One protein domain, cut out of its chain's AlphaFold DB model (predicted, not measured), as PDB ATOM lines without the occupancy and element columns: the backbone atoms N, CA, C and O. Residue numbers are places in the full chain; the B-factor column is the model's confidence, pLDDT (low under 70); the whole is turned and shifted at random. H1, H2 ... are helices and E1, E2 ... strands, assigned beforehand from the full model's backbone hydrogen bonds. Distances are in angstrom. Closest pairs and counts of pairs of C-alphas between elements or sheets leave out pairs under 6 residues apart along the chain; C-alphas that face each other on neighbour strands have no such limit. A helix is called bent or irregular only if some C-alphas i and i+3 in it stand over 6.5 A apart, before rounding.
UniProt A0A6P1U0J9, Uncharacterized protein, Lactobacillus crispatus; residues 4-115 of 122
ATOM      1  N   THR A   4      -0.272 -32.153   6.899       71.62
ATOM      2  CA  THR A   4      -1.103 -33.361   7.025       71.62
ATOM      3  C   THR A   4      -1.088 -34.115   5.707       71.62
ATOM      4  O   THR A   4      -0.996 -33.507   4.642       71.62
ATOM      5  N   MET A   5      -1.128 -35.441   5.771       68.19
ATOM      6  CA  MET A   5      -0.972 -36.297   4.602       68.19
ATOM      7  C   MET A   5      -2.109 -37.297   4.523       68.19
ATOM      8  O   MET A   5      -2.375 -38.005   5.492       68.19
ATOM      9  N   GLU A   6      -2.744 -37.359   3.361       75.81
ATOM     10  CA  GLU A   6      -3.844 -38.275   3.081       75.81
ATOM     11  C   GLU A   6      -3.524 -39.076   1.818       75.81
ATOM     12  O   GLU A   6      -3.191 -38.525   0.765       75.81
ATOM     13  N   PHE A   7      -3.594 -40.402   1.926       68.06
ATOM     14  CA  PHE A   7      -3.475 -41.293   0.777       68.06
ATOM     15  C   PHE A   7      -4.836 -41.378   0.093       68.06
ATOM     16  O   PHE A   7      -5.742 -42.042   0.590       68.06
ATOM     17  N   ASN A   8      -4.974 -40.702  -1.046       71.50
ATOM     18  CA  ASN A   8      -6.257 -40.603  -1.742       71.50
ATOM     19  C   ASN A   8      -6.489 -41.770  -2.704       71.50
ATOM     20  O   ASN A   8      -7.630 -42.171  -2.920       71.50
ATOM     21  N   LEU A   9      -5.423 -42.310  -3.301       71.00
ATOM     22  CA  LEU A   9      -5.502 -43.479  -4.174       71.00
ATOM     23  C   LEU A   9      -4.210 -44.284  -4.096       71.00
ATOM     24  O   LEU A   9      -3.117 -43.735  -4.225       71.00
ATOM     25  N   ILE A  10      -4.349 -45.597  -3.957       70.06
ATOM     26  CA  ILE A  10      -3.256 -46.558  -4.069       70.06
ATOM     27  C   ILE A  10      -3.731 -47.651  -5.033       70.06
ATOM     28  O   ILE A  10      -4.732 -48.314  -4.774       70.06
ATOM     29  N   SER A  11      -3.051 -47.802  -6.168       73.25
ATOM     30  CA  SER A  11      -3.350 -48.803  -7.199       73.25
ATOM     31  C   SER A  11      -2.057 -49.385  -7.769       73.25
ATOM     32  O   SER A  11      -0.995 -48.782  -7.625       73.25
ATOM     33  N   ASN A  12      -2.145 -50.516  -8.473       68.62
ATOM     34  CA  ASN A  12      -0.974 -51.200  -9.038       68.62
ATOM     35  C   ASN A  12      -0.207 -50.386 -10.087       68.62
ATOM     36  O   ASN A  12       0.890 -50.778 -10.449       68.62
ATOM     37  N   GLN A  13      -0.772 -49.287 -10.591       71.38
ATOM     38  CA  GLN A  13      -0.179 -48.482 -11.665       71.38
ATOM     39  C   GLN A  13       0.094 -47.034 -11.232       71.38
ATOM     40  O   GLN A  13       0.903 -46.332 -11.843       71.38
ATOM     41  N   LYS A  14      -0.571 -46.575 -10.165       79.94
ATOM     42  CA  LYS A  14      -0.523 -45.189  -9.695       79.94
ATOM     43  C   LYS A  14      -0.768 -45.092  -8.192       79.94
ATOM     44  O   LYS A  14      -1.722 -45.681  -7.678       79.94
ATOM     45  N   SER A  15       0.006 -44.235  -7.535       79.56
ATOM     46  CA  SER A  15      -0.235 -43.768  -6.169       79.56
ATOM     47  C   SER A  15      -0.455 -42.255  -6.170       79.56
ATOM     48  O   SER A  15       0.310 -41.519  -6.793       79.56
ATOM     49  N   LEU A  16      -1.489 -41.789  -5.471       80.88
ATOM     50  CA  LEU A  16      -1.829 -40.376  -5.297       80.88
ATOM     51  C   LEU A  16      -1.891 -40.043  -3.808       80.88
ATOM     52  O   LEU A  16      -2.652 -40.653  -3.051       80.88
ATOM     53  N   VAL A  17      -1.148 -39.016  -3.417       79.94
ATOM     54  CA  VAL A  17      -1.118 -38.495  -2.052       79.94
ATOM     55  C   VAL A  17      -1.499 -37.027  -2.063       79.94
ATOM     56  O   VAL A  17      -0.963 -36.244  -2.845       79.94
ATOM     57  N   ALA A  18      -2.421 -36.644  -1.187       81.88
ATOM     58  CA  ALA A  18      -2.690 -35.254  -0.875       81.88
ATOM     59  C   ALA A  18      -1.808 -34.823   0.299       81.88
ATOM     60  O   ALA A  18      -1.864 -35.393   1.390       81.88
ATOM     61  N   VAL A  19      -0.983 -33.809   0.065       78.31
ATOM     62  CA  VAL A  19      -0.154 -33.165   1.083       78.31
ATOM     63  C   VAL A  19      -0.762 -31.808   1.393       78.31
ATOM     64  O   VAL A  19      -0.766 -30.921   0.545       78.31
ATOM     65  N   TYR A  20      -1.284 -31.623   2.596       78.12
ATOM     66  CA  TYR A  20      -1.857 -30.353   3.025       78.12
ATOM     67  C   TYR A  20      -0.787 -29.541   3.735       78.12
ATOM     68  O   TYR A  20      -0.317 -29.949   4.790       78.12
ATOM     69  N   ILE A  21      -0.419 -28.386   3.184       73.69
ATOM     70  CA  ILE A  21       0.508 -27.435   3.808       73.69
ATOM     71  C   ILE A  21      -0.299 -26.176   4.123       73.69
ATOM     72  O   ILE A  21      -0.886 -25.583   3.221       73.69
ATOM     73  N   GLN A  22      -0.389 -25.789   5.402       73.06
ATOM     74  CA  GLN A  22      -1.259 -24.682   5.850       73.06
ATOM     75  C   GLN A  22      -2.735 -24.851   5.423       73.06
ATOM     76  O   GLN A  22      -3.412 -23.882   5.080       73.06
ATOM     77  N   GLY A  23      -3.230 -26.093   5.379       70.88
ATOM     78  CA  GLY A  23      -4.592 -26.408   4.927       70.88
ATOM     79  C   GLY A  23      -4.806 -26.332   3.410       70.88
ATOM     80  O   GLY A  23      -5.922 -26.554   2.948       70.88
ATOM     81  N   ARG A  24      -3.763 -26.051   2.613       75.56
ATOM     82  CA  ARG A  24      -3.836 -26.045   1.145       75.56
ATOM     83  C   ARG A  24      -3.360 -27.384   0.579       75.56
ATOM     84  O   ARG A  24      -2.237 -27.785   0.891       75.56
ATOM     85  N   PRO A  25      -4.163 -28.065  -0.257       80.38
ATOM     86  CA  PRO A  25      -3.785 -29.358  -0.803       80.38
ATOM     87  C   PRO A  25      -2.747 -29.223  -1.923       80.38
ATOM     88  O   PRO A  25      -2.871 -28.407  -2.840       80.38
ATOM     89  N   LEU A  26      -1.743 -30.089  -1.874       83.81
ATOM     90  CA  LEU A  26      -0.795 -30.373  -2.938       83.81
ATOM     91  C   LEU A  26      -0.924 -31.855  -3.291       83.81
ATOM     92  O   LEU A  26      -0.563 -32.724  -2.502       83.81
ATOM     93  N   TYR A  27      -1.450 -32.139  -4.476       83.44
ATOM     94  CA  TYR A  27      -1.625 -33.503  -4.961       83.44
ATOM     95  C   TYR A  27      -0.349 -33.992  -5.634       83.44
ATOM     96  O   TYR A  27       0.124 -33.384  -6.596       83.44
ATOM     97  N   TRP A  28       0.200 -35.082  -5.119       85.31
ATOM     98  CA  TRP A  28       1.422 -35.698  -5.600       85.31
ATOM     99  C   TRP A  28       1.146 -37.084  -6.160       85.31
ATOM    100  O   TRP A  28       0.480 -37.897  -5.520       85.31
ATOM    101  N   GLU A  29       1.683 -37.350  -7.345       83.44
ATOM    102  CA  GLU A  29       1.428 -38.581  -8.080       83.44
ATOM    103  C   GLU A  29       2.723 -39.323  -8.395       83.44
ATOM    104  O   GLU A  29       3.663 -38.753  -8.955       83.44
ATOM    105  N   ALA A  30       2.718 -40.620  -8.107       83.94
ATOM    106  CA  ALA A  30       3.694 -41.578  -8.595       83.94
ATOM    107  C   ALA A  30       3.022 -42.533  -9.572       83.94
ATOM    108  O   ALA A  30       1.985 -43.114  -9.254       83.94
ATOM    109  N   HIS A  31       3.639 -42.716 -10.733       82.81
ATOM    110  CA  HIS A  31       3.189 -43.630 -11.777       82.81
ATOM    111  C   HIS A  31       4.246 -44.701 -11.994       82.81
ATOM    112  O   HIS A  31       5.442 -44.412 -11.936       82.81
ATOM    113  N   LEU A  32       3.815 -45.926 -12.258       81.94
ATOM    114  CA  LEU A  32       4.715 -46.986 -12.688       81.94
ATOM    115  C   LEU A  32       4.865 -46.949 -14.200       81.94
ATOM    116  O   LEU A  32       3.892 -46.796 -14.937       81.94
ATOM    117  N   THR A  33       6.102 -47.069 -14.659       82.12
ATOM    118  CA  THR A  33       6.426 -47.115 -16.081       82.12
ATOM    119  C   THR A  33       7.372 -48.275 -16.356       82.12
ATOM    120  O   THR A  33       8.349 -48.432 -15.615       82.12
ATOM    121  N   PRO A  34       7.126 -49.072 -17.410       80.44
ATOM    122  CA  PRO A  34       8.080 -50.076 -17.841       80.44
ATOM    123  C   PRO A  34       9.335 -49.376 -18.365       80.44
ATOM    124  O   PRO A  34       9.252 -48.425 -19.145       80.44
ATOM    125  N   VAL A  35      10.494 -49.847 -17.926       83.94
ATOM    126  CA  VAL A  35      11.801 -49.385 -18.387       83.94
ATOM    127  C   VAL A  35      12.641 -50.582 -18.797       83.94
ATOM    128  O   VAL A  35      12.680 -51.607 -18.113       83.94
ATOM    129  N   GLU A  36      13.312 -50.450 -19.933       83.75
ATOM    130  CA  GLU A  36      14.292 -51.425 -20.382       83.75
ATOM    131  C   GLU A  36      15.598 -51.194 -19.629       83.75
ATOM    132  O   GLU A  36      16.185 -50.111 -19.676       83.75
ATOM    133  N   VAL A  37      16.045 -52.215 -18.907       81.88
ATOM    134  CA  VAL A  37      17.303 -52.192 -18.168       81.88
ATOM    135  C   VAL A  37      18.176 -53.307 -18.715       81.88
ATOM    136  O   VAL A  37      17.799 -54.476 -18.687       81.88
ATOM    137  N   MET A  38      19.350 -52.940 -19.218       85.62
ATOM    138  CA  MET A  38      20.357 -53.908 -19.635       85.62
ATOM    139  C   MET A  38      21.099 -54.417 -18.402       85.62
ATOM    140  O   MET A  38      21.662 -53.622 -17.645       85.62
ATOM    141  N   ASP A  39      21.106 -55.731 -18.195       78.00
ATOM    142  CA  ASP A  39      21.931 -56.339 -17.158       78.00
ATOM    143  C   ASP A  39      23.413 -56.210 -17.559       78.00
ATOM    144  O   ASP A  39      23.832 -56.790 -18.567       78.00
ATOM    145  N   PRO A  40      24.237 -55.487 -16.778       75.81
ATOM    146  CA  PRO A  40      25.642 -55.271 -17.109       75.81
ATOM    147  C   PRO A  40      26.481 -56.558 -17.087       75.81
ATOM    148  O   PRO A  40      27.598 -56.553 -17.598       75.81
ATOM    149  N   LYS A  41      25.987 -57.649 -16.482       81.12
ATOM    150  CA  LYS A  41      26.696 -58.936 -16.402       81.12
ATOM    151  C   LYS A  41      26.346 -59.884 -17.539       81.12
ATOM    152  O   LYS A  41      27.222 -60.608 -18.002       81.12
ATOM    153  N   THR A  42      25.081 -59.923 -17.952       83.88
ATOM    154  CA  THR A  42      24.597 -60.875 -18.965       83.88
ATOM    155  C   THR A  42      24.399 -60.242 -20.341       83.88
ATOM    156  O   THR A  42      24.317 -60.966 -21.327       83.88
ATOM    157  N   GLY A  43      24.342 -58.907 -20.427       84.44
ATOM    158  CA  GLY A  43      24.074 -58.168 -21.664       84.44
ATOM    159  C   GLY A  43      22.622 -58.262 -22.141       84.44
ATOM    160  O   GLY A  43      22.286 -57.702 -23.182       84.44
ATOM    161  N   ASN A  44      21.758 -58.951 -21.392       84.12
ATOM    162  CA  ASN A  44      20.353 -59.114 -21.732       84.12
ATOM    163  C   ASN A  44      19.542 -57.893 -21.297       84.12
ATOM    164  O   ASN A  44      19.732 -57.354 -20.204       84.12
ATOM    165  N   THR A  45      18.602 -57.490 -22.148       83.00
ATOM    166  CA  THR A  45      17.618 -56.459 -21.824       83.00
ATOM    167  C   THR A  45      16.442 -57.082 -21.081       83.00
ATOM    168  O   THR A  45      15.783 -57.987 -21.591       83.00
ATOM    169  N   GLU A  46      16.155 -56.570 -19.888       82.25
ATOM    170  CA  GLU A  46      14.986 -56.939 -19.093       82.25
ATOM    171  C   GLU A  46      14.037 -55.745 -18.975       82.25
ATOM    172  O   GLU A  46      14.467 -54.611 -18.752       82.25
ATOM    173  N   ILE A  47      12.730 -55.998 -19.072       78.50
ATOM    174  CA  ILE A  47      11.715 -54.989 -18.751       78.50
ATOM    175  C   ILE A  47      11.497 -55.006 -17.241       78.50
ATOM    176  O   ILE A  47      11.006 -55.992 -16.687       78.50
ATOM    177  N   ARG A  48      11.842 -53.901 -16.580       77.69
ATOM    178  CA  ARG A  48      11.604 -53.677 -15.151       77.69
ATOM    179  C   ARG A  48      10.582 -52.566 -14.954       77.69
ATOM    180  O   ARG A  48      10.369 -51.738 -15.832       77.69
ATOM    181  N   SER A  49       9.958 -52.545 -13.784       74.19
ATOM    182  CA  SER A  49       9.096 -51.433 -13.385       74.19
ATOM    183  C   SER A  49       9.916 -50.370 -12.665       74.19
ATOM    184  O   SER A  49      10.613 -50.682 -11.698       74.19
ATOM    185  N   ASP A  50       9.806 -49.117 -13.103       80.38
ATOM    186  CA  ASP A  50      10.333 -47.960 -12.376       80.38
ATOM    187  C   ASP A  50       9.215 -46.967 -12.041       80.38
ATOM    188  O   ASP A  50       8.133 -46.998 -12.630       80.38
ATOM    189  N   VAL A  51       9.458 -46.104 -11.056       80.31
ATOM    190  CA  VAL A  51       8.495 -45.097 -10.605       80.31
ATOM    191  C   VAL A  51       8.843 -43.746 -11.201       80.31
ATOM    192  O   VAL A  51       9.817 -43.103 -10.806       80.31
ATOM    193  N   LYS A  52       7.975 -43.262 -12.084       82.31
ATOM    194  CA  LYS A  52       8.010 -41.899 -12.598       82.31
ATOM    195  C   LYS A  52       7.098 -41.011 -11.756       82.31
ATOM    196  O   LYS A  52       5.877 -41.154 -11.763       82.31
ATOM    197  N   ALA A  53       7.696 -40.064 -11.044       81.00
ATOM    198  CA  ALA A  53       6.977 -39.069 -10.255       81.00
ATOM    199  C   ALA A  53       7.645 -37.700 -10.405       81.00
ATOM    200  O   ALA A  53       8.876 -37.612 -10.419       81.00
ATOM    201  N   LYS A  54       6.856 -36.618 -10.477       79.62
ATOM    202  CA  LYS A  54       7.415 -35.270 -10.278       79.62
ATOM    203  C   LYS A  54       7.939 -35.216  -8.843       79.62
ATOM    204  O   LYS A  54       7.267 -35.697  -7.944       79.62
ATOM    205  N   SER A  55       9.123 -34.665  -8.599       77.94
ATOM    206  CA  SER A  55       9.649 -34.565  -7.232       77.94
ATOM    207  C   SER A  55       8.705 -33.734  -6.345       77.94
ATOM    208  O   SER A  55       8.351 -32.611  -6.718       77.94
ATOM    209  N   LEU A  56       8.290 -34.281  -5.192       79.81
ATOM    210  CA  LEU A  56       7.430 -33.566  -4.236       79.81
ATOM    211  C   LEU A  56       8.164 -32.331  -3.715       79.81
ATOM    212  O   LEU A  56       7.595 -31.241  -3.692       79.81
ATOM    213  N   LEU A  57       9.453 -32.497  -3.416       79.44
ATOM    214  CA  LEU A  57      10.407 -31.420  -3.155       79.44
ATOM    215  C   LEU A  57      10.309 -30.290  -4.186       79.44
ATOM    216  O   LEU A  57      10.062 -29.147  -3.815       79.44
ATOM    217  N   ARG A  58      10.437 -30.600  -5.486       82.06
ATOM    218  CA  ARG A  58      10.357 -29.568  -6.535       82.06
ATOM    219  C   ARG A  58       8.989 -28.891  -6.572       82.06
ATOM    220  O   ARG A  58       8.923 -27.683  -6.742       82.06
ATOM    221  N   MET A  59       7.903 -29.638  -6.373       85.62
ATOM    222  CA  MET A  59       6.554 -29.060  -6.315       85.62
ATOM    223  C   MET A  59       6.357 -28.114  -5.128       85.62
ATOM    224  O   MET A  59       5.650 -27.117  -5.261       85.62
ATOM    225  N   MET A  60       6.944 -28.429  -3.974       84.44
ATOM    226  CA  MET A  60       6.889 -27.555  -2.805       84.44
ATOM    227  C   MET A  60       7.761 -26.315  -3.000       84.44
ATOM    228  O   MET A  60       7.320 -25.217  -2.674       84.44
ATOM    229  N   LEU A  61       8.951 -26.482  -3.579       85.06
ATOM    230  CA  LEU A  61       9.840 -25.381  -3.936       85.06
ATOM    231  C   LEU A  61       9.168 -24.413  -4.917       85.06
ATOM    232  O   LEU A  61       9.065 -23.237  -4.599       85.06
ATOM    233  N   ASP A  62       8.613 -24.914  -6.028       84.81
ATOM    234  CA  ASP A  62       7.909 -24.109  -7.045       84.81
ATOM    235  C   ASP A  62       6.746 -23.282  -6.458       84.81
ATOM    236  O   ASP A  62       6.354 -22.259  -7.015       84.81
ATOM    237  N   ARG A  63       6.110 -23.770  -5.384       84.88
ATOM    238  CA  ARG A  63       4.856 -23.206  -4.862       84.88
ATOM    239  C   ARG A  63       5.029 -22.364  -3.603       84.88
ATOM    240  O   ARG A  63       4.199 -21.489  -3.361       84.88
ATOM    241  N   TYR A  64       6.035 -22.654  -2.787       83.19
ATOM    242  CA  TYR A  64       6.197 -22.038  -1.471       83.19
ATOM    243  C   TYR A  64       7.565 -21.389  -1.252       83.19
ATOM    244  O   TYR A  64       7.757 -20.748  -0.219       83.19
ATOM    245  N   CYS A  65       8.506 -21.547  -2.180       84.19
ATOM    246  CA  CYS A  65       9.828 -20.937  -2.112       84.19
ATOM    247  C   CYS A  65      10.066 -20.066  -3.347       84.19
ATOM    248  O   CYS A  65       9.450 -20.271  -4.389       84.19
ATOM    249  N   ASP A  66      10.960 -19.093  -3.212       82.94
ATOM    250  CA  ASP A  66      11.386 -18.254  -4.327       82.94
ATOM    251  C   ASP A  66      12.688 -18.851  -4.861       82.94
ATOM    252  O   ASP A  66      13.785 -18.539  -4.389       82.94
ATOM    253  N   VAL A  67      12.537 -19.856  -5.727       85.06
ATOM    254  CA  VAL A  67      13.658 -20.550  -6.362       85.06
ATOM    255  C   VAL A  67      13.544 -20.466  -7.874       85.06
ATOM    256  O   VAL A  67      12.472 -20.658  -8.452       85.06
ATOM    257  N   ASP A  68      14.677 -20.233  -8.510       85.06
ATOM    258  CA  ASP A  68      14.840 -20.197  -9.956       85.06
ATOM    259  C   ASP A  68      15.860 -21.252 -10.413       85.06
ATOM    260  O   ASP A  68      16.342 -22.073  -9.628       85.06
ATOM    261  N   ASP A  69      16.181 -21.247 -11.705       81.75
ATOM    262  CA  ASP A  69      17.137 -22.191 -12.291       81.75
ATOM    263  C   ASP A  69      18.597 -21.909 -11.881       81.75
ATOM    264  O   ASP A  69      19.474 -22.730 -12.147       81.75
ATOM    265  N   GLN A  70      18.872 -20.770 -11.234       87.31
ATOM    266  CA  GLN A  70      20.194 -20.408 -10.709       87.31
ATOM    267  C   GLN A  70      20.344 -20.749  -9.223       87.31
ATOM    268  O   GLN A  70      21.452 -20.704  -8.686       87.31
ATOM    269  N   THR A  71      19.251 -21.107  -8.550       86.38
ATOM    270  CA  THR A  71      19.251 -21.413  -7.124       86.38
ATOM    271  C   THR A  71      19.924 -22.758  -6.860       86.38
ATOM    272  O   THR A  71      19.467 -23.809  -7.318       86.38
ATOM    273  N   GLU A  72      20.998 -22.741  -6.070       88.75
ATOM    274  CA  GLU A  72      21.702 -23.960  -5.678       88.75
ATOM    275  C   GLU A  72      20.821 -24.882  -4.823       88.75
ATOM    276  O   GLU A  72      19.986 -24.441  -4.026       88.75
ATOM    277  N   LEU A  73      21.043 -26.195  -4.950       83.19
ATOM    278  CA  LEU A  73      20.263 -27.208  -4.236       83.19
ATOM    279  C   LEU A  73      20.288 -26.990  -2.717       83.19
ATOM    280  O   LEU A  73      19.253 -27.110  -2.067       83.19
ATOM    281  N   GLU A  74      21.446 -26.662  -2.145       86.62
ATOM    282  CA  GLU A  74      21.571 -26.450  -0.701       86.62
ATOM    283  C   GLU A  74      20.682 -25.295  -0.217       86.62
ATOM    284  O   GLU A  74      19.986 -25.419   0.796       86.62
ATOM    285  N   ASP A  75      20.645 -24.197  -0.966       87.38
ATOM    286  CA  ASP A  75      19.864 -23.018  -0.613       87.38
ATOM    287  C   ASP A  75      18.370 -23.229  -0.846       87.38
ATOM    288  O   ASP A  75      17.566 -22.856   0.014       87.38
ATOM    289  N   ALA A  76      17.990 -23.932  -1.914       85.19
ATOM    290  CA  ALA A  76      16.616 -24.384  -2.115       85.19
ATOM    291  C   ALA A  76      16.132 -25.236  -0.925       85.19
ATOM    292  O   ALA A  76      15.063 -24.988  -0.360       85.19
ATOM    293  N   LEU A  77      16.944 -26.196  -0.464       83.88
ATOM    294  CA  LEU A  77      16.607 -27.038   0.688       83.88
ATOM    295  C   LEU A  77      16.527 -26.234   1.996       83.88
ATOM    296  O   LEU A  77      15.634 -26.483   2.810       83.88
ATOM    297  N   LYS A  78      17.402 -25.241   2.206       87.88
ATOM    298  CA  LYS A  78      17.314 -24.325   3.360       87.88
ATOM    299  C   LYS A  78      16.027 -23.505   3.333       87.88
ATOM    300  O   LYS A  78      15.380 -23.377   4.374       87.88
ATOM    301  N   GLN A  79      15.655 -22.950   2.178       86.56
ATOM    302  CA  GLN A  79      14.401 -22.208   2.021       86.56
ATOM    303  C   GLN A  79      13.200 -23.103   2.337       86.56
ATOM    304  O   GLN A  79      12.355 -22.739   3.157       86.56
ATOM    305  N   LEU A  80      13.174 -24.316   1.788       84.50
ATOM    306  CA  LEU A  80      12.093 -25.260   2.039       84.50
ATOM    307  C   LEU A  80      12.011 -25.681   3.509       84.50
ATOM    308  O   LEU A  80      10.921 -25.752   4.075       84.50
ATOM    309  N   LYS A  81      13.154 -25.911   4.162       85.69
ATOM    310  CA  LYS A  81      13.208 -26.219   5.596       85.69
ATOM    311  C   LYS A  81      12.690 -25.064   6.452       85.69
ATOM    312  O   LYS A  81      12.056 -25.320   7.468       85.69
ATOM    313  N   LYS A  82      12.904 -23.805   6.055       85.50
ATOM    314  CA  LYS A  82      12.301 -22.646   6.742       85.50
ATOM    315  C   LYS A  82      10.780 -22.647   6.597       85.50
ATOM    316  O   LYS A  82      10.081 -22.485   7.594       85.50
ATOM    317  N   VAL A  83      10.274 -22.879   5.386       83.50
ATOM    318  CA  VAL A  83       8.830 -22.921   5.106       83.50
ATOM    319  C   VAL A  83       8.148 -24.056   5.870       83.50
ATOM    320  O   VAL A  83       7.152 -23.826   6.546       83.50
ATOM    321  N   LEU A  84       8.692 -25.271   5.797       80.81
ATOM    322  CA  LEU A  84       8.083 -26.462   6.400       80.81
ATOM    323  C   LEU A  84       8.427 -26.640   7.882       80.81
ATOM    324  O   LEU A  84       7.736 -27.376   8.583       80.81
ATOM    325  N   SER A  85       9.467 -25.966   8.378       84.19
ATOM    326  CA  SER A  85       9.911 -26.027   9.773       84.19
ATOM    327  C   SER A  85      10.067 -27.480  10.265       84.19
ATOM    328  O   SER A  85      10.834 -28.258   9.695       84.19
ATOM    329  N   GLU A  86       9.347 -27.865  11.320       80.94
ATOM    330  CA  GLU A  86       9.374 -29.199  11.931       80.94
ATOM    331  C   GLU A  86       8.806 -30.315  11.038       80.94
ATOM    332  O   GLU A  86       9.161 -31.484  11.197       80.94
ATOM    333  N   ASP A  87       7.981 -29.964  10.053       79.25
ATOM    334  CA  ASP A  87       7.321 -30.928   9.175       79.25
ATOM    335  C   ASP A  87       8.129 -31.268   7.917       79.25
ATOM    336  O   ASP A  87       7.747 -32.161   7.154       79.25
ATOM    337  N   TYR A  88       9.282 -30.623   7.722       81.12
ATOM    338  CA  TYR A  88      10.187 -30.885   6.601       81.12
ATOM    339  C   TYR A  88      10.515 -32.383   6.461       81.12
ATOM    340  O   TYR A  88      10.375 -32.963   5.385       81.12
ATOM    341  N   ASN A  89      10.876 -33.042   7.566       81.88
ATOM    342  CA  ASN A  89      11.230 -34.465   7.547       81.88
ATOM    343  C   ASN A  89      10.032 -35.367   7.209       81.88
ATOM    344  O   ASN A  89      10.205 -36.380   6.537       81.88
ATOM    345  N   LYS A  90       8.817 -34.998   7.638       77.94
ATOM    346  CA  LYS A  90       7.599 -35.773   7.353       77.94
ATOM    347  C   LYS A  90       7.252 -35.721   5.866       77.94
ATOM    348  O   LYS A  90       6.952 -36.753   5.271       77.94
ATOM    349  N   ALA A  91       7.366 -34.540   5.255       76.31
ATOM    350  CA  ALA A  91       7.175 -34.362   3.819       76.31
ATOM    351  C   ALA A  91       8.164 -35.215   3.003       76.31
ATOM    352  O   ALA A  91       7.760 -35.926   2.082       76.31
ATOM    353  N   MET A  92       9.442 -35.210   3.398       81.19
ATOM    354  CA  MET A  92      10.484 -36.040   2.781       81.19
ATOM    355  C   MET A  92      10.193 -37.538   2.907       81.19
ATOM    356  O   MET A  92      10.277 -38.282   1.929       81.19
ATOM    357  N   GLN A  93       9.812 -37.983   4.105       80.56
ATOM    358  CA  GLN A  93       9.500 -39.384   4.373       80.56
ATOM    359  C   GLN A  93       8.327 -39.881   3.529       80.56
ATOM    360  O   GLN A  93       8.308 -41.043   3.119       80.56
ATOM    361  N   ALA A  94       7.351 -39.028   3.248       76.12
ATOM    362  CA  ALA A  94       6.187 -39.444   2.499       76.12
ATOM    363  C   ALA A  94       6.404 -39.527   0.988       76.12
ATOM    364  O   ALA A  94       5.833 -40.421   0.361       76.12
ATOM    365  N   GLU A  95       7.257 -38.673   0.410       83.00
ATOM    366  CA  GLU A  95       7.717 -38.862  -0.973       83.00
ATOM    367  C   GLU A  95       8.351 -40.254  -1.122       83.00
ATOM    368  O   GLU A  95       7.974 -41.025  -2.006       83.00
ATOM    369  N   GLU A  96       9.257 -40.608  -0.209       82.50
ATOM    370  CA  GLU A  96       9.953 -41.895  -0.241       82.50
ATOM    371  C   GLU A  96       9.001 -43.073   0.001       82.50
ATOM    372  O   GLU A  96       8.970 -44.028  -0.777       82.50
ATOM    373  N   THR A  97       8.154 -42.981   1.029       79.00
ATOM    374  CA  THR A  97       7.180 -44.032   1.366       79.00
ATOM    375  C   THR A  97       6.247 -44.314   0.188       79.00
ATOM    376  O   THR A  97       5.977 -45.471  -0.129       79.00
ATOM    377  N   THR A  98       5.792 -43.280  -0.520       74.44
ATOM    378  CA  THR A  98       4.862 -43.464  -1.641       74.44
ATOM    379  C   THR A  98       5.542 -44.087  -2.859       74.44
ATOM    380  O   THR A  98       4.957 -44.966  -3.499       74.44
ATOM    381  N   LYS A  99       6.800 -43.718  -3.150       80.94
ATOM    382  CA  LYS A  99       7.608 -44.401  -4.177       80.94
ATOM    383  C   LYS A  99       7.800 -45.878  -3.835       80.94
ATOM    384  O   LYS A  99       7.674 -46.728  -4.716       80.94
ATOM    385  N   GLN A 100       8.071 -46.201  -2.571       80.06
ATOM    386  CA  GLN A 100       8.244 -47.586  -2.124       80.06
ATOM    387  C   GLN A 100       6.955 -48.407  -2.224       80.06
ATOM    388  O   GLN A 100       7.011 -49.556  -2.661       80.06
ATOM    389  N   ILE A 101       5.801 -47.835  -1.861       77.38
ATOM    390  CA  ILE A 101       4.493 -48.489  -2.021       77.38
ATOM    391  C   ILE A 101       4.241 -48.807  -3.498       77.38
ATOM    392  O   ILE A 101       3.956 -49.959  -3.820       77.38
ATOM    393  N   ALA A 102       4.433 -47.830  -4.394       76.88
ATOM    394  CA  ALA A 102       4.270 -48.042  -5.833       76.88
ATOM    395  C   ALA A 102       5.178 -49.180  -6.339       76.88
ATOM    396  O   ALA A 102       4.700 -50.122  -6.963       76.88
ATOM    397  N   LYS A 103       6.471 -49.174  -5.983       79.31
ATOM    398  CA  LYS A 103       7.405 -50.254  -6.360       79.31
ATOM    399  C   LYS A 103       6.969 -51.629  -5.849       79.31
ATOM    400  O   LYS A 103       7.046 -52.606  -6.589       79.31
ATOM    401  N   LYS A 104       6.524 -51.730  -4.592       78.88
ATOM    402  CA  LYS A 104       6.077 -53.008  -4.014       78.88
ATOM    403  C   LYS A 104       4.854 -53.561  -4.739       78.88
ATOM    404  O   LYS A 104       4.841 -54.748  -5.044       78.88
ATOM    405  N   MET A 105       3.873 -52.716  -5.046       70.88
ATOM    406  CA  MET A 105       2.667 -53.144  -5.760       70.88
ATOM    407  C   MET A 105       2.977 -53.617  -7.182       70.88
ATOM    408  O   MET A 105       2.475 -54.662  -7.587       70.88
ATOM    409  N   ALA A 106       3.878 -52.927  -7.887       69.69
ATOM    410  CA  ALA A 106       4.364 -53.369  -9.197       69.69
ATOM    411  C   ALA A 106       4.978 -54.775  -9.136       69.69
ATOM    412  O   ALA A 106       4.682 -55.644  -9.953       69.69
ATOM    413  N   ASN A 107       5.826 -55.016  -8.134       69.50
ATOM    414  CA  ASN A 107       6.518 -56.293  -7.984       69.50
ATOM    415  C   ASN A 107       5.569 -57.441  -7.600       69.50
ATOM    416  O   ASN A 107       5.821 -58.579  -7.990       69.50
ATOM    417  N   MET A 108       4.489 -57.163  -6.861       63.16
ATOM    418  CA  MET A 108       3.467 -58.168  -6.537       63.16
ATOM    419  C   MET A 108       2.697 -58.613  -7.788       63.16
ATOM    420  O   MET A 108       2.513 -59.810  -7.976       63.16
ATOM    421  N   GLU A 109       2.346 -57.690  -8.690       57.41
ATOM    422  CA  GLU A 109       1.712 -58.036  -9.973       57.41
ATOM    423  C   GLU A 109       2.634 -58.904 -10.849       57.41
ATOM    424  O   GLU A 109       2.195 -59.900 -11.422       57.41
ATOM    425  N   TYR A 110       3.937 -58.597 -10.895       54.53
ATOM    426  CA  TYR A 110       4.920 -59.449 -11.578       54.53
ATOM    427  C   TYR A 110       5.023 -60.850 -10.960       54.53
ATOM    428  O   TYR A 110       5.101 -61.832 -11.700       54.53
ATOM    429  N   ALA A 111       5.020 -60.961  -9.628       56.75
ATOM    430  CA  ALA A 111       5.060 -62.251  -8.944       56.75
ATOM    431  C   ALA A 111       3.814 -63.094  -9.265       56.75
ATOM    432  O   ALA A 111       3.959 -64.258  -9.645       56.75
ATOM    433  N   ASP A 112       2.622 -62.495  -9.231       53.00
ATOM    434  CA  ASP A 112       1.361 -63.174  -9.551       53.00
ATOM    435  C   ASP A 112       1.284 -63.599 -11.028       53.00
ATOM    436  O   ASP A 112       0.900 -64.736 -11.324       53.00
ATOM    437  N   LEU A 113       1.728 -62.745 -11.961       49.84
ATOM    438  CA  LEU A 113       1.813 -63.069 -13.395       49.84
ATOM    439  C   LEU A 113       2.871 -64.142 -13.701       49.84
ATOM    440  O   LEU A 113       2.699 -64.953 -14.616       49.84
ATOM    441  N   SER A 114       3.977 -64.164 -12.953       48.00
ATOM    442  CA  SER A 114       5.008 -65.201 -13.084       48.00
ATOM    443  C   SER A 114       4.531 -66.547 -12.534       48.00
ATOM    444  O   SER A 114       4.777 -67.576 -13.157       48.00
ATOM    445  N   ALA A 115       3.769 -66.548 -11.435       50.91
ATOM    446  CA  ALA A 115       3.194 -67.752 -10.846       50.91
ATOM    447  C   ALA A 115       2.113 -68.387 -11.740       50.91
ATOM    448  O   ALA A 115       2.006 -69.613 -11.785       50.91
TER     449      ALA A 115
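What this domain is: This is residues 4 to 115 of the 122 residues of an uncharacterized protein of Lactobacillus crispatus (UniProt A0A6P1U0J9). A sheet of four strands, E1 to E4, curls round one side of a long helix arm, H2b; at one end H1 sits over E2 and E3, and the bent helix's other arm, H2a, packs on H1. The printed part has 112 residues, with E1, E2, E3, E4, H1 and H2 in chain order, a mix of helices and strands in two layers: H1 and H2b are on one face of the sheet. The order E1, E2, E3, E4 is antiparallel throughout, a meander, each strand the neighbour of the one before. The whole is loose, with a radius of gyration of the C-alphas of 17.0 A and spans of 48 by 32 by 18 A.

How they stand to each other: Start at E1, residues 4 to 10, which forms a hairpin with E2, residues 14 to 21; N 6 is 2.9 A from O 18. E2 and E3, residues 24 to 38, form the next hairpin, with N 19 2.8 A from O 26. E3 and E4, residues 45 to 53, form the third, with N 35 2.8 A from O 48. H1, residues 56 to 64, is on the sheet at a height of 9.6 A. H2, residues 73 to 115, is one helix by its hydrogen bonds but bent: C-alphas 83 and 86 are 9.3 A apart, between arms H2a, residues 73 to 83, and H2b, residues 86 to 115. H2a touches H1; their closest C-alphas, of Leu 61 and Leu 80, are 6.4 A apart, at a steep tilt of 64 degrees. H2b is on the sheet, its closest C-alphas to E2 being Ala 102 and Ser 15, 6.2 A apart. Every O i to N i+4 pair is within hydrogen-bond range in H1 and H2a, and 25 of 26 in H2b.

Where its parts are: Find C-alpha 4 at (-1.103, -33.361, 7.025), where E1 begins. E3 runs 42.3 A and bends by 50 degrees at residue 34. H2b, irregular with C-alphas 86 and 89 7.1 A apart, runs 45.2 A to C-alpha 115 at (3.194, -67.752, -10.846).

The domain as a whole: The C-alphas farthest apart, of Gly 23 and Thr 42, are 51.1 A apart. The printed part has no cut and no long link; residues 69 to 74, of which 73 and 74 belong to H2a, stand free. Look for pLDDT under 70 at residues 5, 7, 12 and 106 to 115.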